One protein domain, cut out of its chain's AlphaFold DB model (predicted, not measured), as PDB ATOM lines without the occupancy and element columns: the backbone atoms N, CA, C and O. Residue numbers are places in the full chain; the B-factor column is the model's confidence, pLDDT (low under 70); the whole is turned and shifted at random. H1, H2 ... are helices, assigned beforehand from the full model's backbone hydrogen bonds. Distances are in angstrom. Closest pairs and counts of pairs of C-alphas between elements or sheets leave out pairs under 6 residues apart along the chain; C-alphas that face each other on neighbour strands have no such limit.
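AT A GLANCE: This is residues 9 to 49 of the 75 residues of an uncharacterized protein of Acidobacteria bacterium AB60 (UniProt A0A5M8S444). Three helices are strung out in an open, extended line: H2 runs along the length, H1 stands crosswise at one end of it, nearly at a right angle, and the short H3 lies beyond the other end. Residues 33 to 39, of which 33 to 38 belong to H2, and residues 41 to 49, of which 43 to 49 belong to H3, stick out free. The printed part has 41 residues, with three named helices in the order H1, H2, H3 and no named strand, and its class is all helix. It is extended, with a radius of gyration of the C-alphas of 14.3 A, and spans 42 by 19 by 11 A.

IN THESE COORDINATES: H1 and H2 are the longest helices, with 13 residues each. H1, residues 9 to 21, begins at C-alpha 9 at (-6.329, -61.111, 34.642) and is 19.1 A long from first to last C-alpha. H2, residues 26 to 38, begins at C-alpha 26 at (-12.367, -50.650, 38.243) and is 18.1 A long. H3, residues 43 to 49, is 9.8 A long and ends at C-alpha 49 at (-20.480, -36.815, 66.982).

HOW THE PARTS SIT: H1 and H2 only just touch, with 3 pairs of C-alphas within 8 A. H1 touches with residues 15 to 19 alone and H2 with residue 26 alone; the closest C-alphas are those of Arg 16 and Ile 26, 6.4 A apart. Their lines are about perpendicular, at 86 degrees. H3 is apart from both H1 and H2. Every O i to N i+4 pair is within hydrogen-bond range in H2 and H3, and 8 of 9 are in H1.

THE WHOLE: The outline is a rod, and the two C-alphas farthest apart, those of Ala 10 and Leu 49, are 43.3 A apart. The printed part has no cut, and the links H1 to H2 and H2 to H3 are tight, with 4 residues each. Mean pLDDT of the printed part is 83.8; residues 39 to 44 are under 70.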
ATOM      1  N   GLU A   9      -5.716 -61.738  35.820       92.75
ATOM      2  CA  GLU A   9      -6.329 -61.111  34.642       92.75
ATOM      3  C   GLU A   9      -7.790 -61.539  34.442       92.75
ATOM      4  O   GLU A   9      -8.648 -60.710  34.127       92.75
ATOM      5  N   ALA A  10      -8.116 -62.809  34.703       94.12
ATOM      6  CA  ALA A  10      -9.484 -63.303  34.580       94.12
ATOM      7  C   ALA A  10     -10.404 -62.666  35.633       94.12
ATOM      8  O   ALA A  10     -11.582 -62.405  35.367       94.12
ATOM      9  N   LEU A  11      -9.876 -62.369  36.822       94.25
ATOM     10  CA  LEU A  11     -10.601 -61.627  37.849       94.25
ATOM     11  C   LEU A  11     -10.900 -60.183  37.409       94.25
ATOM     12  O   LEU A  11     -12.026 -59.714  37.594       94.25
ATOM     13  N   VAL A  12      -9.925 -59.499  36.801       93.19
ATOM     14  CA  VAL A  12     -10.081 -58.121  36.300       93.19
ATOM     15  C   VAL A  12     -11.147 -58.041  35.215       93.19
ATOM     16  O   VAL A  12     -12.008 -57.162  35.277       93.19
ATOM     17  N   GLU A  13     -11.147 -58.964  34.255       93.94
ATOM     18  CA  GLU A  13     -12.144 -58.947  33.181       93.94
ATOM     19  C   GLU A  13     -13.558 -59.218  33.705       93.94
ATOM     20  O   GLU A  13     -14.487 -58.470  33.392       93.94
ATOM     21  N   ARG A  14     -13.727 -60.177  34.624       93.88
ATOM     22  CA  ARG A  14     -15.031 -60.425  35.266       93.88
ATOM     23  C   ARG A  14     -15.524 -59.225  36.075       93.88
ATOM     24  O   ARG A  14     -16.722 -58.932  36.081       93.88
ATOM     25  N   ALA A  15     -14.626 -58.532  36.774       92.25
ATOM     26  CA  ALA A  15     -14.970 -57.307  37.491       92.25
ATOM     27  C   ALA A  15     -15.391 -56.202  36.512       92.25
ATOM     28  O   ALA A  15     -16.400 -55.531  36.728       92.25
ATOM     29  N   ARG A  16     -14.668 -56.051  35.398       92.81
ATOM     30  CA  ARG A  16     -14.973 -55.065  34.360       92.81
ATOM     31  C   ARG A  16     -16.343 -55.308  33.732       92.81
ATOM     32  O   ARG A  16     -17.096 -54.353  33.566       92.81
ATOM     33  N   GLU A  17     -16.683 -56.552  33.409       94.19
ATOM     34  CA  GLU A  17     -18.005 -56.911  32.881       94.19
ATOM     35  C   GLU A  17     -19.128 -56.537  33.850       94.19
ATOM     36  O   GLU A  17     -20.094 -55.883  33.454       94.19
ATOM     37  N   LYS A  18     -18.977 -56.877  35.137       92.88
ATOM     38  CA  LYS A  18     -19.967 -56.526  36.163       92.88
ATOM     39  C   LYS A  18     -20.135 -55.016  36.323       92.88
ATOM     40  O   LYS A  18     -21.261 -54.539  36.411       92.88
ATOM     41  N   LEU A  19     -19.037 -54.263  36.331       93.12
ATOM     42  CA  LEU A  19     -19.074 -52.814  36.545       93.12
ATOM     43  C   LEU A  19     -19.574 -52.037  35.326       93.12
ATOM     44  O   LEU A  19     -20.187 -50.981  35.483       93.12
ATOM     45  N   ARG A  20     -19.398 -52.573  34.110       90.69
ATOM     46  CA  ARG A  20     -20.001 -52.001  32.895       90.69
ATOM     47  C   ARG A  20     -21.523 -51.951  32.991       90.69
ATOM     48  O   ARG A  20     -22.104 -50.963  32.554       90.69
ATOM     49  N   ALA A  21     -22.152 -52.963  33.591       89.00
ATOM     50  CA  ALA A  21     -23.603 -52.987  33.781       89.00
ATOM     51  C   ALA A  21     -24.103 -51.832  34.669       89.00
ATOM     52  O   ALA A  21     -25.224 -51.364  34.497       89.00
ATOM     53  N   THR A  22     -23.261 -51.343  35.582       88.44
ATOM     54  CA  THR A  22     -23.555 -50.218  36.480       88.44
ATOM     55  C   THR A  22     -22.924 -48.896  36.025       88.44
ATOM     56  O   THR A  22     -23.016 -47.905  36.740       88.44
ATOM     57  N   GLY A  23     -22.254 -48.862  34.865       89.50
ATOM     58  CA  GLY A  23     -21.558 -47.672  34.357       89.50
ATOM     59  C   GLY A  23     -20.328 -47.247  35.172       89.50
ATOM     60  O   GLY A  23     -19.896 -46.100  35.069       89.50
ATOM     61  N   ARG A  24     -19.761 -48.148  35.984       93.06
ATOM     62  CA  ARG A  24     -18.608 -47.880  36.857       93.06
ATOM     63  C   ARG A  24     -17.326 -48.464  36.272       93.06
ATOM     64  O   ARG A  24     -17.346 -49.352  35.419       93.06
ATOM     65  N   THR A  25     -16.185 -47.965  36.734       92.31
ATOM     66  CA  THR A  25     -14.858 -48.450  36.330       92.31
ATOM     67  C   THR A  25     -14.128 -49.091  37.504       92.31
ATOM     68  O   THR A  25     -14.334 -48.716  38.654       92.31
ATOM     69  N   ILE A  26     -13.207 -50.012  37.215       91.81
ATOM     70  CA  ILE A  26     -12.367 -50.650  38.243       91.81
ATOM     71  C   ILE A  26     -11.600 -49.604  39.063       91.81
ATOM     72  O   ILE A  26     -11.504 -49.717  40.278       91.81
ATOM     73  N   ASN A  27     -11.101 -48.550  38.415       90.56
ATOM     74  CA  ASN A  27     -10.382 -47.487  39.114       90.56
ATOM     75  C   ASN A  27     -11.275 -46.701  40.084       90.56
ATOM     76  O   ASN A  27     -10.777 -46.238  41.107       90.56
ATOM     77  N   GLN A  28     -12.566 -46.536  39.774       89.56
ATOM     78  CA  GLN A  28     -13.526 -45.922  40.698       89.56
ATOM     79  C   GLN A  28     -13.782 -46.831  41.898       89.56
ATOM     80  O   GLN A  28     -13.655 -46.365  43.021       89.56
ATOM     81  N   GLU A  29     -14.025 -48.125  41.676       91.56
ATOM     82  CA  GLU A  29     -14.224 -49.085  42.772       91.56
ATOM     83  C   GLU A  29     -13.009 -49.184  43.694       91.56
ATOM     84  O   GLU A  29     -13.148 -49.140  44.909       91.56
ATOM     85  N   ILE A  30     -11.797 -49.270  43.132       90.69
ATOM     86  CA  ILE A  30     -10.569 -49.310  43.937       90.69
ATOM     87  C   ILE A  30     -10.419 -48.015  44.739       90.69
ATOM     88  O   ILE A  30     -10.033 -48.061  45.903       90.69
ATOM     89  N   ARG A  31     -10.725 -46.859  44.139       87.88
ATOM     90  CA  ARG A  31     -10.661 -45.573  44.841       87.88
ATOM     91  C   ARG A  31     -11.645 -45.527  46.003       87.88
ATOM     92  O   ARG A  31     -11.224 -45.203  47.104       87.88
ATOM     93  N   GLU A  32     -12.904 -45.867  45.765       86.62
ATOM     94  CA  GLU A  32     -13.939 -45.863  46.800       86.62
ATOM     95  C   GLU A  32     -13.647 -46.884  47.897       86.62
ATOM     96  O   GLU A  32     -13.827 -46.593  49.072       86.62
ATOM     97  N   HIS A  33     -13.128 -48.059  47.541       87.44
ATOM     98  CA  HIS A  33     -12.720 -49.058  48.520       87.44
ATOM     99  C   HIS A  33     -11.574 -48.554  49.401       87.44
ATOM    100  O   HIS A  33     -11.613 -48.726  50.616       87.44
ATOM    101  N   LEU A  34     -10.573 -47.892  48.814       86.62
ATOM    102  CA  LEU A  34      -9.485 -47.279  49.573       86.62
ATOM    103  C   LEU A  34      -9.973 -46.108  50.433       86.62
ATOM    104  O   LEU A  34      -9.532 -45.990  51.567       86.62
ATOM    105  N   GLN A  35     -10.902 -45.286  49.938       83.56
ATOM    106  CA  GLN A  35     -11.556 -44.243  50.737       83.56
ATOM    107  C   GLN A  35     -12.340 -44.843  51.901       83.56
ATOM    108  O   GLN A  35     -12.266 -44.339  53.009       83.56
ATOM    109  N   HIS A  36     -13.024 -45.964  51.684       81.44
ATOM    110  CA  HIS A  36     -13.736 -46.669  52.741       81.44
ATOM    111  C   HIS A  36     -12.789 -47.283  53.782       81.44
ATOM    112  O   HIS A  36     -13.079 -47.218  54.969       81.44
ATOM    113  N   ILE A  37     -11.650 -47.847  53.355       79.88
ATOM    114  CA  ILE A  37     -10.618 -48.389  54.259       79.88
ATOM    115  C   ILE A  37      -9.985 -47.284  55.098       79.88
ATOM    116  O   ILE A  37      -9.752 -47.473  56.287       79.88
ATOM    117  N   VAL A  38      -9.653 -46.162  54.463       77.50
ATOM    118  CA  VAL A  38      -9.079 -45.006  55.156       77.50
ATOM    119  C   VAL A  38     -10.148 -44.316  56.010       77.50
ATOM    120  O   VAL A  38      -9.803 -43.667  56.989       77.50
ATOM    121  N   GLY A  39     -11.425 -44.514  55.666       63.88
ATOM    122  CA  GLY A  39     -12.543 -43.704  56.114       63.88
ATOM    123  C   GLY A  39     -12.395 -42.281  55.577       63.88
ATOM    124  O   GLY A  39     -11.349 -41.659  55.725       63.88
ATOM    125  N   ASP A  40     -13.463 -41.674  55.066       57.88
ATOM    126  CA  ASP A  40     -13.523 -40.201  55.021       57.88
ATOM    127  C   ASP A  40     -13.608 -39.597  56.457       57.88
ATOM    128  O   ASP A  40     -13.929 -38.428  56.644       57.88
ATOM    129  N   GLY A  41     -13.357 -40.378  57.517       52.84
ATOM    130  CA  GLY A  41     -14.335 -40.457  58.597       52.84
ATOM    131  C   GLY A  41     -13.834 -40.810  59.991       52.84
ATOM    132  O   GLY A  41     -14.669 -41.223  60.780       52.84
ATOM    133  N   ASP A  42     -12.559 -40.617  60.331       55.41
ATOM    134  CA  ASP A  42     -12.266 -40.339  61.748       55.41
ATOM    135  C   ASP A  42     -12.632 -38.879  62.023       55.41
ATOM    136  O   ASP A  42     -13.536 -38.602  62.804       55.41
ATOM    137  N   ASP A  43     -12.082 -37.935  61.255       60.56
ATOM    138  CA  ASP A  43     -12.348 -36.522  61.519       60.56
ATOM    139  C   ASP A  43     -13.802 -36.102  61.235       60.56
ATOM    140  O   ASP A  43     -14.314 -35.218  61.912       60.56
ATOM    141  N   GLU A  44     -14.478 -36.646  60.215       66.44
ATOM    142  CA  GLU A  44     -15.858 -36.234  59.897       66.44
ATOM    143  C   GLU A  44     -16.887 -36.857  60.841       66.44
ATOM    144  O   GLU A  44     -17.734 -36.139  61.367       66.44
ATOM    145  N   LEU A  45     -16.757 -38.152  61.142       71.88
ATOM    146  CA  LEU A  45     -17.609 -38.816  62.126       71.88
ATOM    147  C   LEU A  45     -17.385 -38.242  63.527       71.88
ATOM    148  O   LEU A  45     -18.353 -38.007  64.243       71.88
ATOM    149  N   GLU A  46     -16.136 -37.985  63.921       72.44
ATOM    150  CA  GLU A  46     -15.827 -37.398  65.224       72.44
ATOM    151  C   GLU A  46     -16.316 -35.949  65.319       72.44
ATOM    152  O   GLU A  46     -16.888 -35.571  66.339       72.44
ATOM    153  N   ARG A  47     -16.217 -35.154  64.241       75.88
ATOM    154  CA  ARG A  47     -16.847 -33.822  64.182       75.88
ATOM    155  C   ARG A  47     -18.366 -33.886  64.290       75.88
ATOM    156  O   ARG A  47     -18.944 -33.072  65.007       75.88
ATOM    157  N   ASP A  48     -19.014 -34.815  63.594       79.31
ATOM    158  CA  ASP A  48     -20.471 -34.956  63.619       79.31
ATOM    159  C   ASP A  48     -20.963 -35.446  64.985       79.31
ATOM    160  O   ASP A  48     -21.967 -34.946  65.499       79.31
ATOM    161  N   LEU A  49     -20.228 -36.366  65.614       83.25
ATOM    162  CA  LEU A  49     -20.480 -36.815  66.982       83.25
ATOM    163  C   LEU A  49     -20.253 -35.687  67.992       83.25
ATOM    164  O   LEU A  49     -21.119 -35.457  68.834       83.25
TER     165      LEU A  49